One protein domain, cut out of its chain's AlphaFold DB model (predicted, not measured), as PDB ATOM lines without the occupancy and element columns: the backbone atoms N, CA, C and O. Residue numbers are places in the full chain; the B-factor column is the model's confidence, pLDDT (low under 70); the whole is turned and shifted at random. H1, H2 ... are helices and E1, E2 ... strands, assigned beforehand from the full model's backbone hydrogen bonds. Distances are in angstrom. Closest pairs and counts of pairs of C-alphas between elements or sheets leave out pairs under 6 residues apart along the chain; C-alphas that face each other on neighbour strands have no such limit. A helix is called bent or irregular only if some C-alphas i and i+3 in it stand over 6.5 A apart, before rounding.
ATOM      1  N   TYR A   2      51.320 -43.486 -34.374       87.19
ATOM      2  CA  TYR A   2      52.530 -44.179 -34.863       87.19
ATOM      3  C   TYR A   2      53.641 -43.246 -35.347       87.19
ATOM      4  O   TYR A   2      54.791 -43.443 -34.977       87.19
ATOM      5  N   ILE A   3      53.301 -42.208 -36.118       86.44
ATOM      6  CA  ILE A   3      54.296 -41.230 -36.587       86.44
ATOM      7  C   ILE A   3      54.995 -40.550 -35.402       86.44
ATOM      8  O   ILE A   3      56.206 -40.411 -35.423       86.44
ATOM      9  N   LYS A   4      54.261 -40.200 -34.337       85.00
ATOM     10  CA  LYS A   4      54.829 -39.528 -33.156       85.00
ATOM     11  C   LYS A   4      55.630 -40.460 -32.237       85.00
ATOM     12  O   LYS A   4      56.565 -39.994 -31.607       85.00
ATOM     13  N   ASN A   5      55.266 -41.742 -32.139       83.38
ATOM     14  CA  ASN A   5      55.899 -42.674 -31.193       83.38
ATOM     15  C   ASN A   5      56.917 -43.592 -31.877       83.38
ATOM     16  O   ASN A   5      58.090 -43.598 -31.526       83.38
ATOM     17  N   TYR A   6      56.476 -44.354 -32.879       82.94
ATOM     18  CA  TYR A   6      57.304 -45.367 -33.529       82.94
ATOM     19  C   TYR A   6      58.288 -44.750 -34.531       82.94
ATOM     20  O   TYR A   6      59.461 -45.109 -34.557       82.94
ATOM     21  N   TYR A   7      57.820 -43.785 -35.327       82.06
ATOM     22  CA  TYR A   7      58.638 -43.101 -36.337       82.06
ATOM     23  C   TYR A   7      59.125 -41.717 -35.896       82.06
ATOM     24  O   TYR A   7      59.763 -41.026 -36.681       82.06
ATOM     25  N   THR A  30      31.966 -51.178 -30.538       94.31
ATOM     26  CA  THR A  30      33.427 -51.124 -30.518       94.31
ATOM     27  C   THR A  30      34.004 -51.931 -31.671       94.31
ATOM     28  O   THR A  30      33.377 -52.862 -32.188       94.31
ATOM     29  N   LEU A  31      35.221 -51.578 -32.080       93.31
ATOM     30  CA  LEU A  31      36.044 -52.483 -32.874       93.31
ATOM     31  C   LEU A  31      36.473 -53.695 -32.029       93.31
ATOM     32  O   LEU A  31      36.131 -53.822 -30.853       93.31
ATOM     33  N   ASP A  32      37.234 -54.593 -32.650       94.44
ATOM     34  CA  ASP A  32      37.813 -55.749 -31.973       94.44
ATOM     35  C   ASP A  32      38.624 -55.311 -30.743       94.44
ATOM     36  O   ASP A  32      39.607 -54.579 -30.861       94.44
ATOM     37  N   THR A  33      38.210 -55.762 -29.557       92.31
ATOM     38  CA  THR A  33      38.866 -55.432 -28.286       92.31
ATOM     39  C   THR A  33      40.280 -56.004 -28.199       92.31
ATOM     40  O   THR A  33      41.095 -55.487 -27.446       92.31
ATOM     41  N   GLU A  34      40.613 -57.019 -29.006       93.00
ATOM     42  CA  GLU A  34      41.978 -57.552 -29.129       93.00
ATOM     43  C   GLU A  34      42.887 -56.652 -29.996       93.00
ATOM     44  O   GLU A  34      44.070 -56.941 -30.191       93.00
ATOM     45  N   MET A  35      42.378 -55.533 -30.533       89.94
ATOM     46  CA  MET A  35      43.188 -54.554 -31.268       89.94
ATOM     47  C   MET A  35      44.330 -54.000 -30.411       89.94
ATOM     48  O   MET A  35      45.439 -53.845 -30.922       89.94
ATOM     49  N   ILE A  36      44.088 -53.739 -29.124       91.31
ATOM     50  CA  ILE A  36      45.107 -53.191 -28.222       91.31
ATOM     51  C   ILE A  36      46.324 -54.116 -28.090       91.31
ATOM     52  O   ILE A  36      47.453 -53.634 -28.033       91.31
ATOM     53  N   ASP A  37      46.127 -55.435 -28.137       90.69
ATOM     54  CA  ASP A  37      47.222 -56.404 -28.041       90.69
ATOM     55  C   ASP A  37      48.147 -56.329 -29.261       90.69
ATOM     56  O   ASP A  37      49.367 -56.462 -29.137       90.69
ATOM     57  N   LYS A  38      47.583 -56.040 -30.440       89.19
ATOM     58  CA  LYS A  38      48.359 -55.812 -31.667       89.19
ATOM     59  C   LYS A  38      49.159 -54.515 -31.577       89.19
ATOM     60  O   LYS A  38      50.317 -54.496 -31.969       89.19
ATOM     61  N   LEU A  39      48.574 -53.457 -31.015       88.69
ATOM     62  CA  LEU A  39      49.270 -52.180 -30.827       88.69
ATOM     63  C   LEU A  39      50.414 -52.294 -29.807       88.69
ATOM     64  O   LEU A  39      51.499 -51.763 -30.035       88.69
ATOM     65  N   ARG A  40      50.206 -53.034 -28.711       87.06
ATOM     66  CA  ARG A  40      51.247 -53.329 -27.709       87.06
ATOM     67  C   ARG A  40      52.391 -54.163 -28.278       87.06
ATOM     68  O   ARG A  40      53.540 -53.985 -27.881       87.06
ATOM     69  N   PHE A  41      52.093 -55.065 -29.215       86.31
ATOM     70  CA  PHE A  41      53.118 -55.853 -29.897       86.31
ATOM     71  C   PHE A  41      54.103 -54.974 -30.688       86.31
ATOM     72  O   PHE A  41      55.288 -55.295 -30.749       86.31
ATOM     73  N   ASP A  42      53.646 -53.832 -31.210       82.50
ATOM     74  CA  ASP A  42      54.462 -52.883 -31.980       82.50
ATOM     75  C   ASP A  42      55.366 -51.980 -31.108       82.50
ATOM     76  O   ASP A  42      55.906 -50.985 -31.594       82.50
ATOM     77  N   ALA A  43      55.566 -52.333 -29.830       74.62
ATOM     78  CA  ALA A  43      56.398 -51.616 -28.855       74.62
ATOM     79  C   ALA A  43      55.994 -50.144 -28.633       74.62
ATOM     80  O   ALA A  43      56.835 -49.300 -28.322       74.62
ATOM     81  N   LEU A  44      54.704 -49.837 -28.787       83.44
ATOM     82  CA  LEU A  44      54.127 -48.566 -28.361       83.44
ATOM     83  C   LEU A  44      53.992 -48.538 -26.834       83.44
ATOM     84  O   LEU A  44      53.653 -49.553 -26.225       83.44
ATOM     85  N   ASP A  45      54.217 -47.372 -26.228       83.69
ATOM     86  CA  ASP A  45      53.989 -47.184 -24.794       83.69
ATOM     87  C   ASP A  45      52.517 -47.437 -24.432       83.69
ATOM     88  O   ASP A  45      51.606 -47.041 -25.164       83.69
ATOM     89  N   ASP A  46      52.272 -48.051 -23.270       84.19
ATOM     90  CA  ASP A  46      50.914 -48.371 -22.801       84.19
ATOM     91  C   ASP A  46      50.026 -47.117 -22.691       84.19
ATOM     92  O   ASP A  46      48.839 -47.150 -23.032       84.19
ATOM     93  N   ASP A  47      50.620 -45.985 -22.304       87.75
ATOM     94  CA  ASP A  47      49.942 -44.688 -22.224       87.75
ATOM     95  C   ASP A  47      49.485 -44.172 -23.594       87.75
ATOM     96  O   ASP A  47      48.582 -43.334 -23.667       87.75
ATOM     97  N   ALA A  48      50.109 -44.620 -24.689       88.31
ATOM     98  CA  ALA A  48      49.747 -44.223 -26.046       88.31
ATOM     99  C   ALA A  48      48.561 -45.017 -26.596       88.31
ATOM    100  O   ALA A  48      47.941 -44.577 -27.567       88.31
ATOM    101  N   VAL A  49      48.249 -46.169 -25.993       91.50
ATOM    102  CA  VAL A  49      47.219 -47.096 -26.477       91.50
ATOM    103  C   VAL A  49      46.040 -47.256 -25.517       91.50
ATOM    104  O   VAL A  49      45.130 -48.027 -25.809       91.50
ATOM    105  N   THR A  50      46.022 -46.533 -24.393       91.31
ATOM    106  CA  THR A  50      44.995 -46.667 -23.346       91.31
ATOM    107  C   THR A  50      43.575 -46.462 -23.877       91.31
ATOM    108  O   THR A  50      42.658 -47.172 -23.478       91.31
ATOM    109  N   GLU A  51      43.368 -45.550 -24.833       91.81
ATOM    110  CA  GLU A  51      42.040 -45.336 -25.418       91.81
ATOM    111  C   GLU A  51      41.516 -46.576 -26.174       91.81
ATOM    112  O   GLU A  51      40.310 -46.742 -26.325       91.81
ATOM    113  N   PHE A  52      42.387 -47.492 -26.607       92.88
ATOM    114  CA  PHE A  52      41.990 -48.714 -27.312       92.88
ATOM    115  C   PHE A  52      41.562 -49.862 -26.387       92.88
ATOM    116  O   PHE A  52      41.190 -50.916 -26.901       92.88
ATOM    117  N   GLU A  53      41.566 -49.684 -25.059       91.81
ATOM    118  CA  GLU A  53      40.932 -50.644 -24.135       91.81
ATOM    119  C   GLU A  53      39.437 -50.797 -24.444       91.81
ATOM    120  O   GLU A  53      38.878 -51.892 -24.384       91.81
ATOM    121  N   GLU A  54      38.809 -49.697 -24.856       94.69
ATOM    122  CA  GLU A  54      37.475 -49.672 -25.433       94.69
ATOM    123  C   GLU A  54      37.559 -48.976 -26.798       94.69
ATOM    124  O   GLU A  54      37.460 -47.750 -26.866       94.69
ATOM    125  N   PRO A  55      37.746 -49.714 -27.906       94.50
ATOM    126  CA  PRO A  55      37.995 -49.126 -29.220       94.50
ATOM    127  C   PRO A  55      36.684 -48.650 -29.879       94.50
ATOM    128  O   PRO A  55      36.293 -49.096 -30.959       94.50
ATOM    129  N   SER A  56      35.973 -47.760 -29.190       95.12
ATOM    130  CA  SER A  56      34.796 -47.040 -29.671       95.12
ATOM    131  C   SER A  56      35.210 -45.898 -30.596       95.12
ATOM    132  O   SER A  56      36.339 -45.408 -30.533       95.12
ATOM    133  N   TYR A  57      34.285 -45.416 -31.427       94.44
ATOM    134  CA  TYR A  57      34.545 -44.264 -32.297       94.44
ATOM    135  C   TYR A  57      35.133 -43.071 -31.529       94.44
ATOM    136  O   TYR A  57      36.126 -42.480 -31.952       94.44
ATOM    137  N   ILE A  58      34.545 -42.759 -30.371       94.62
ATOM    138  CA  ILE A  58      34.966 -41.637 -29.533       94.62
ATOM    139  C   ILE A  58      36.415 -41.820 -29.088       94.62
ATOM    140  O   ILE A  58      37.217 -40.903 -29.232       94.62
ATOM    141  N   ASN A  59      36.775 -43.004 -28.599       95.44
ATOM    142  CA  ASN A  59      38.126 -43.267 -28.117       95.44
ATOM    143  C   ASN A  59      39.162 -43.304 -29.248       95.44
ATOM    144  O   ASN A  59      40.272 -42.797 -29.079       95.44
ATOM    145  N   LEU A  60      38.785 -43.792 -30.435       94.75
ATOM    146  CA  LEU A  60      39.615 -43.681 -31.636       94.75
ATOM    147  C   LEU A  60      39.899 -42.215 -31.985       94.75
ATOM    148  O   LEU A  60      41.046 -41.852 -32.250       94.75
ATOM    149  N   MET A  61      38.868 -41.367 -31.972       95.94
ATOM    150  CA  MET A  61      39.021 -39.941 -32.264       95.94
ATOM    151  C   MET A  61      39.836 -39.229 -31.187       95.94
ATOM    152  O   MET A  61      40.733 -38.468 -31.540       95.94
ATOM    153  N   LYS A  62      39.613 -39.525 -29.899       95.69
ATOM    154  CA  LYS A  62      40.431 -39.008 -28.787       95.69
ATOM    155  C   LYS A  62      41.910 -39.329 -28.987       95.69
ATOM    156  O   LYS A  62      42.741 -38.426 -28.917       95.69
ATOM    157  N   ASN A  63      42.242 -40.576 -29.321       95.75
ATOM    158  CA  ASN A  63      43.623 -40.963 -29.607       95.75
ATOM    159  C   ASN A  63      44.189 -40.203 -30.822       95.75
ATOM    160  O   ASN A  63      45.290 -39.652 -30.760       95.75
ATOM    161  N   ALA A  64      43.427 -40.108 -31.915       95.25
ATOM    162  CA  ALA A  64      43.853 -39.394 -33.115       95.25
ATOM    163  C   ALA A  64      44.169 -37.915 -32.826       95.25
ATOM    164  O   ALA A  64      45.271 -37.449 -33.137       95.25
ATOM    165  N   VAL A  65      43.266 -37.192 -32.155       96.31
ATOM    166  CA  VAL A  65      43.472 -35.770 -31.827       96.31
ATOM    167  C   VAL A  65      44.558 -35.567 -30.766       96.31
ATOM    168  O   VAL A  65      45.349 -34.625 -30.861       96.31
ATOM    169  N   ARG A  66      44.705 -36.487 -29.802       95.44
ATOM    170  CA  ARG A  66      45.790 -36.467 -28.803       95.44
ATOM    171  C   ARG A  66      47.172 -36.516 -29.447       95.44
ATOM    172  O   ARG A  66      48.081 -35.842 -28.968       95.44
ATOM    173  N   PHE A  67      47.327 -37.234 -30.554       94.75
ATOM    174  CA  PHE A  67      48.592 -37.337 -31.288       94.75
ATOM    175  C   PHE A  67      48.698 -36.420 -32.517       94.75
ATOM    176  O   PHE A  67      49.617 -36.602 -33.316       94.75
ATOM    177  N   SER A  68      47.782 -35.464 -32.675       96.19
ATOM    178  CA  SER A  68      47.816 -34.461 -33.747       96.19
ATOM    179  C   SER A  68      48.428 -33.144 -33.274       96.19
ATOM    180  O   SER A  68      48.365 -32.828 -32.090       96.19
ATOM    181  N   ASP A  69      49.011 -32.381 -34.186       96.19
ATOM    182  CA  ASP A  69      49.469 -31.007 -33.975       96.19
ATOM    183  C   ASP A  69      48.331 -29.993 -34.192       96.19
ATOM    184  O   ASP A  69      48.349 -28.933 -33.586       96.19
ATOM    185  N   GLY A  70      47.313 -30.345 -34.988       97.38
ATOM    186  CA  GLY A  70      46.111 -29.537 -35.207       97.38
ATOM    187  C   GLY A  70      44.844 -30.374 -35.330       97.38
ATOM    188  O   GLY A  70      44.888 -31.557 -35.685       97.38
ATOM    189  N   ILE A  71      43.701 -29.763 -35.032       98.19
ATOM    190  CA  ILE A  71      42.396 -30.427 -35.039       98.19
ATOM    191  C   ILE A  71      41.427 -29.608 -35.885       98.19
ATOM    192  O   ILE A  71      41.415 -28.386 -35.811       98.19
ATOM    193  N   ILE A  72      40.591 -30.280 -36.672       97.19
ATOM    194  CA  ILE A  72      39.541 -29.633 -37.457       97.19
ATOM    195  C   ILE A  72      38.192 -30.260 -37.105       97.19
ATOM    196  O   ILE A  72      38.003 -31.466 -37.280       97.19
ATOM    197  N   LYS A  73      37.237 -29.449 -36.647       96.19
ATOM    198  CA  LYS A  73      35.847 -29.863 -36.424       96.19
ATOM    199  C   LYS A  73      35.112 -29.822 -37.767       96.19
ATOM    200  O   LYS A  73      34.586 -28.803 -38.191       96.19
ATOM    201  N   ALA A  74      35.101 -30.943 -38.481       93.44
ATOM    202  CA  ALA A  74      34.622 -31.039 -39.862       93.44
ATOM    203  C   ALA A  74      33.118 -31.371 -39.970       93.44
ATOM    204  O   ALA A  74      32.646 -31.919 -40.968       93.44
ATOM    205  N   SER A  75      32.343 -31.081 -38.930       93.69
ATOM    206  CA  SER A  75      30.887 -31.235 -38.901       93.69
ATOM    207  C   SER A  75      30.275 -30.111 -38.075       93.69
ATOM    208  O   SER A  75      30.868 -29.701 -37.085       93.69
ATOM    209  N   GLU A  76      29.095 -29.640 -38.486       91.88
ATOM    210  CA  GLU A  76      28.375 -28.536 -37.826       91.88
ATOM    211  C   GLU A  76      28.074 -28.830 -36.351       91.88
ATOM    212  O   GLU A  76      28.111 -27.938 -35.510       91.88
ATOM    213  N   ASP A  77      27.820 -30.100 -36.046       91.75
ATOM    214  CA  ASP A  77      27.631 -30.605 -34.696       91.75
ATOM    215  C   ASP A  77      28.587 -31.775 -34.464       91.75
ATOM    216  O   ASP A  77      28.785 -32.603 -35.356       91.75
ATOM    217  N   LEU A  78      29.170 -31.843 -33.272       92.88
ATOM    218  CA  LEU A  78      29.935 -32.980 -32.773       92.88
ATOM    219  C   LEU A  78      29.384 -33.353 -31.397       92.88
ATOM    220  O   LEU A  78      28.950 -32.489 -30.635       92.88
ATOM    221  N   GLY A  79      29.464 -34.637 -31.048       92.25
ATOM    222  CA  GLY A  79      29.065 -35.097 -29.720       92.25
ATOM    223  C   GLY A  79      29.781 -34.334 -28.596       92.25
ATOM    224  O   GLY A  79      30.985 -34.081 -28.672       92.25
ATOM    225  N   GLU A  80      29.042 -34.005 -27.532       93.56
ATOM    226  CA  GLU A  80      29.513 -33.205 -26.386       93.56
ATOM    227  C   GLU A  80      30.817 -33.740 -25.776       93.56
ATOM    228  O   GLU A  80      31.698 -32.969 -25.400       93.56
ATOM    229  N   GLU A  81      30.969 -35.062 -25.731       93.69
ATOM    230  CA  GLU A  81      32.172 -35.714 -25.221       93.69
ATOM    231  C   GLU A  81      33.417 -35.418 -26.072       93.69
ATOM    232  O   GLU A  81      34.492 -35.169 -25.523       93.69
ATOM    233  N   LEU A  82      33.287 -35.416 -27.404       94.38
ATOM    234  CA  LEU A  82      34.398 -35.094 -28.301       94.38
ATOM    235  C   LEU A  82      34.731 -33.608 -28.254       94.38
ATOM    236  O   LEU A  82      35.908 -33.273 -28.173       94.38
ATOM    237  N   ASN A  83      33.718 -32.737 -28.239       95.12
ATOM    238  CA  ASN A  83      33.927 -31.299 -28.070       95.12
ATOM    239  C   ASN A  83      34.666 -31.001 -26.764       95.12
ATOM    240  O   ASN A  83      35.733 -30.399 -26.794       95.12
ATOM    241  N   SER A  84      34.176 -31.530 -25.641       96.12
ATOM    242  CA  SER A  84      34.806 -31.328 -24.332       96.12
ATOM    243  C   SER A  84      36.249 -31.829 -24.297       96.12
ATOM    244  O   SER A  84      37.105 -31.210 -23.668       96.12
ATOM    245  N   TYR A  85      36.539 -32.954 -24.960       96.44
ATOM    246  CA  TYR A  85      37.902 -33.471 -25.039       96.44
ATOM    247  C   TYR A  85      38.802 -32.582 -25.899       96.44
ATOM    248  O   TYR A  85      39.891 -32.237 -25.454       96.44
ATOM    249  N   ILE A  86      38.354 -32.186 -27.095       96.50
ATOM    250  CA  ILE A  86      39.106 -31.301 -27.998       96.50
ATOM    251  C   ILE A  86      39.409 -29.971 -27.304       96.50
ATOM    252  O   ILE A  86      40.562 -29.558 -27.284       96.50
ATOM    253  N   ASP A  87      38.414 -29.361 -26.660       94.75
ATOM    254  CA  ASP A  87      38.551 -28.070 -25.978       94.75
ATOM    255  C   ASP A  87      39.459 -28.149 -24.731       94.75
ATOM    256  O   ASP A  87      39.960 -27.134 -24.251       94.75
ATOM    257  N   SER A  88      39.691 -29.354 -24.192       96.69
ATOM    258  CA  SER A  88      40.639 -29.577 -23.092       96.69
ATOM    259  C   SER A  88      42.105 -29.637 -23.539       96.69
ATOM    260  O   SER A  88      43.003 -29.595 -22.696       96.69
ATOM    261  N   LEU A  89      42.357 -29.766 -24.846       95.94
ATOM    262  CA  LEU A  89      43.700 -29.847 -25.412       95.94
ATOM    263  C   LEU A  89      44.225 -28.445 -25.724       95.94
ATOM    264  O   LEU A  89      43.551 -27.636 -26.350       95.94
ATOM    265  N   ASP A  90      45.476 -28.190 -25.353       96.00
ATOM    266  CA  ASP A  90      46.181 -26.959 -25.719       96.00
ATOM    267  C   ASP A  90      46.757 -27.088 -27.139       96.00
ATOM    268  O   ASP A  90      47.943 -27.371 -27.324       96.00
ATOM    269  N   LYS A  91      45.878 -27.032 -28.149       96.00
ATOM    270  CA  LYS A  91      46.222 -27.208 -29.569       96.00
ATOM    271  C   LYS A  91      45.397 -26.290 -30.470       96.00
ATOM    272  O   LYS A  91      44.256 -25.992 -30.125       96.00
ATOM    273  N   PRO A  92      45.915 -25.911 -31.649       97.06
ATOM    274  CA  PRO A  92      45.120 -25.247 -32.671       97.06
ATOM    275  C   PRO A  92      43.901 -26.075 -33.084       97.06
ATOM    276  O   PRO A  92      44.017 -27.258 -33.432       97.06
ATOM    277  N   VAL A  93      42.733 -25.431 -33.075       97.50
ATOM    278  CA  VAL A  93      41.462 -26.019 -33.500       97.50
ATOM    279  C   VAL A  93      40.820 -25.116 -34.544       97.50
ATOM    280  O   VAL A  93      40.559 -23.946 -34.276       97.50
ATOM    281  N   LEU A  94      40.532 -25.677 -35.716       97.06
ATOM    282  CA  LEU A  94      39.671 -25.052 -36.709       97.06
ATOM    283  C   LEU A  94      38.228 -25.489 -36.458       97.06
ATOM    284  O   LEU A  94      37.910 -26.683 -36.511       97.06
ATOM    285  N   GLU A  95      37.362 -24.521 -36.178       96.25
ATOM    286  CA  GLU A  95      35.925 -24.747 -36.038       96.25
ATOM    287  C   GLU A  95      35.283 -25.114 -37.385       96.25
ATOM    288  O   GLU A  95      35.899 -25.034 -38.449       96.25
ATOM    289  N   TYR A  96      34.028 -25.556 -37.350       95.75
ATOM    290  CA  TYR A  96      33.317 -25.897 -38.574       95.75
ATOM    291  C   TYR A  96      33.127 -24.670 -39.476       95.75
ATOM    292  O   TYR A  96      32.587 -23.648 -39.054       95.75
ATOM    293  N   HIS A  97      33.501 -24.821 -40.747       94.31
ATOM    294  CA  HIS A  97      33.244 -23.849 -41.803       94.31
ATOM    295  C   HIS A  97      32.348 -24.451 -42.882       94.31
ATOM    296  O   HIS A  97      32.453 -25.631 -43.228       94.31
ATOM    297  N   SER A  98      31.468 -23.614 -43.430       92.19
ATOM    298  CA  SER A  98      30.606 -23.981 -44.548       92.19
ATOM    299  C   SER A  98      31.425 -24.290 -45.808       92.19
ATOM    300  O   SER A  98      32.589 -23.913 -45.927       92.19
ATOM    301  N   HIS A  99      30.813 -24.950 -46.795       87.44
ATOM    302  CA  HIS A  99      31.496 -25.269 -48.056       87.44
ATOM    303  C   HIS A  99      32.027 -24.028 -48.798       87.44
ATOM    304  O   HIS A  99      33.013 -24.133 -49.519       87.44
ATOM    305  N   GLU A 100      31.382 -22.871 -48.625       90.56
ATOM    306  CA  GLU A 100      31.788 -21.619 -49.271       90.56
ATOM    307  C   GLU A 100      33.040 -21.008 -48.625       90.56
ATOM    308  O   GLU A 100      33.867 -20.439 -49.327       90.56
ATOM    309  N   GLU A 101      33.204 -21.167 -47.310       89.88
ATOM    310  CA  GLU A 101      34.293 -20.560 -46.524       89.88
ATOM    311  C   GLU A 101      35.444 -21.538 -46.245       89.88
ATOM    312  O   GLU A 101      36.512 -21.139 -45.787       89.88
ATOM    313  N   PHE A 102      35.232 -22.829 -46.517       89.56
ATOM    314  CA  PHE A 102      36.166 -23.912 -46.215       89.56
ATOM    315  C   PHE A 102      37.571 -23.667 -46.774       89.56
ATOM    316  O   PHE A 102      38.546 -23.926 -46.078       89.56
ATOM    317  N   ALA A 103      37.682 -23.206 -48.025       92.19
ATOM    318  CA  ALA A 103      38.974 -23.109 -48.703       92.19
ATOM    319  C   ALA A 103      39.915 -22.136 -47.977       92.19
ATOM    320  O   ALA A 103      40.982 -22.548 -47.525       92.19
ATOM    321  N   ASP A 104      39.459 -20.897 -47.788       94.00
ATOM    322  CA  ASP A 104      40.235 -19.834 -47.144       94.00
ATOM    323  C   ASP A 104      40.513 -20.163 -45.668       94.00
ATOM    324  O   ASP A 104      41.613 -19.938 -45.166       94.00
ATOM    325  N   ALA A 105      39.534 -20.748 -44.965       95.38
ATOM    326  CA  ALA A 105      39.685 -21.120 -43.561       95.38
ATOM    327  C   ALA A 105      40.744 -22.217 -43.356       95.38
ATOM    328  O   ALA A 105      41.552 -22.139 -42.430       95.38
ATOM    329  N   TYR A 106      40.766 -23.234 -44.222       95.50
ATOM    330  CA  TYR A 106      41.736 -24.326 -44.134       95.50
ATOM    331  C   TYR A 106      43.130 -23.848 -44.524       95.50
ATOM    332  O   TYR A 106      44.089 -24.179 -43.833       95.50
ATOM    333  N   GLU A 107      43.249 -23.070 -45.601       95.19
ATOM    334  CA  GLU A 107      44.518 -22.458 -45.995       95.19
ATOM    335  C   GLU A 107      45.098 -21.622 -44.849       95.19
ATOM    336  O   GLU A 107      46.232 -21.861 -44.428       95.19
ATOM    337  N   GLY A 108      44.288 -20.728 -44.274       96.12
ATOM    338  CA  GLY A 108      44.680 -19.907 -43.136       96.12
ATOM    339  C   GLY A 108      45.125 -20.740 -41.934       96.12
ATOM    340  O   GLY A 108      46.169 -20.442 -41.358       96.12
ATOM    341  N   PHE A 109      44.390 -21.802 -41.604       96.88
ATOM    342  CA  PHE A 109      44.732 -22.699 -40.502       96.88
ATOM    343  C   PHE A 109      46.065 -23.420 -40.724       96.88
ATOM    344  O   PHE A 109      46.927 -23.436 -39.846       96.88
ATOM    345  N   TYR A 110      46.279 -23.999 -41.910       96.00
ATOM    346  CA  TYR A 110      47.526 -24.706 -42.200       96.00
ATOM    347  C   TYR A 110      48.732 -23.766 -42.204       96.00
ATOM    348  O   TYR A 110      49.752 -24.096 -41.602       96.00
ATOM    349  N   LEU A 111      48.628 -22.608 -42.855       95.31
ATOM    350  CA  LEU A 111      49.748 -21.677 -42.966       95.31
ATOM    351  C   LEU A 111      50.057 -21.005 -41.624       95.31
ATOM    352  O   LEU A 111      51.201 -21.032 -41.179       95.31
ATOM    353  N   ASN A 112      49.045 -20.458 -40.947       94.50
ATOM    354  CA  ASN A 112      49.266 -19.596 -39.787       94.50
ATOM    355  C   ASN A 112      49.310 -20.348 -38.458       94.50
ATOM    356  O   ASN A 112      50.131 -20.005 -37.613       94.50
ATOM    357  N   ASP A 113      48.435 -21.337 -38.258       94.75
ATOM    358  CA  ASP A 113      48.289 -22.007 -36.960       94.75
ATOM    359  C   ASP A 113      49.114 -23.298 -36.855       94.75
ATOM    360  O   ASP A 113      49.465 -23.723 -35.755       94.75
ATOM    361  N   ILE A 114      49.419 -23.945 -37.988       95.88
ATOM    362  CA  ILE A 114      50.136 -25.232 -38.018       95.88
ATOM    363  C   ILE A 114      51.597 -25.085 -38.444       95.88
ATOM    364  O   ILE A 114      52.475 -25.720 -37.846       95.88
ATOM    365  N   LEU A 115      51.861 -24.299 -39.490       93.31
ATOM    366  CA  LEU A 115      53.205 -24.102 -40.041       93.31
ATOM    367  C   LEU A 115      53.900 -22.838 -39.515       93.31
ATOM    368  O   LEU A 115      55.099 -22.694 -39.740       93.31
ATOM    369  N   ASP A 116      53.184 -21.962 -38.801       86.06
ATOM    370  CA  ASP A 116      53.679 -20.654 -38.343       86.06
ATOM    371  C   ASP A 116      54.259 -19.786 -39.487       86.06
ATOM    372  O   ASP A 116      55.080 -18.890 -39.263       86.06
TER     373      ASP A 116
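What this domain is: This is residues 2 to 7 and 30 to 116 of the 122 residues of a protein of Nonlabens ulvanivorans (UniProt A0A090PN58). Four helices, H2, H3, H4 and H5, stand side by side in a zigzag row across the long axis; beyond H5 come strand E1 and, at the far end, H6. A link, residues 88 to 101, runs from H5 to H6 past E1, while little H1 sits alone. The 93 printed residues hold six named helices and one named strand in the order H1 H2 H3 H4 E1 H5 H6, mostly helix. The whole is only just loose, close to compact, with radius of gyration of the C-alphas 15.3 A, and only just elongated, spanning 43 by 28 by 21 A.

How they stand to each other: Start at H6, residues 102 to 114, the longest helix; its Ile 114 has its C-alpha 6.5 A from that of Gly 70 in E1, residues 70 to 73, their closest pair. E1 pairs with no named strand, but its residues 71 to 72 pair with residues 93 to 94, parallel. H4, residues 57 to 66, touches H5, residues 80 to 87, the same way at a shallow tilt of 5 degrees; the closest C-alphas, Ile 58 and Leu 82, are 6.7 A apart. H4 and H3, residues 46 to 53, form a helical hairpin, touching with C-alphas Glu 51 and Asn 59 at 5.2 A. H3 and H2, residues 35 to 41, form another, with C-alphas Ile 36 and Phe 52 at 5.5 A. H1, residues 2 to 5, is only just apart from H3, 8.2 A at the closest. H2, H4 and H5 have every O i to N i+4 pair within hydrogen-bond range, H6 has 8 of 9, H3 has 1 of 4 with 3 of 5 O i to N i+3 pairs, and H1 is too short for an O i to N i+4 pair.

Where its parts are: Find C-alpha 2, where H1 begins, at (52.530, -44.179, -34.863). H4 runs 14.1 A from C-alpha 57 at (34.545, -44.264, -32.297). H6 runs 16.3 A to C-alpha 114 at (50.136, -25.232, -38.018). H3 is irregular: its C-alphas 48 and 51 are 7.8 A apart.

The domain as a whole: Look for the two C-alphas farthest apart at Phe 41 and Glu 100, 44.7 A. Residues 8 to 29 are not printed, and C-alphas 7 and 30 are 27.1 A apart across the cut. The link from H5 to H6 is long, 14 residues. The mean pLDDT of the printed part is 92.5, and no printed residue is under 70.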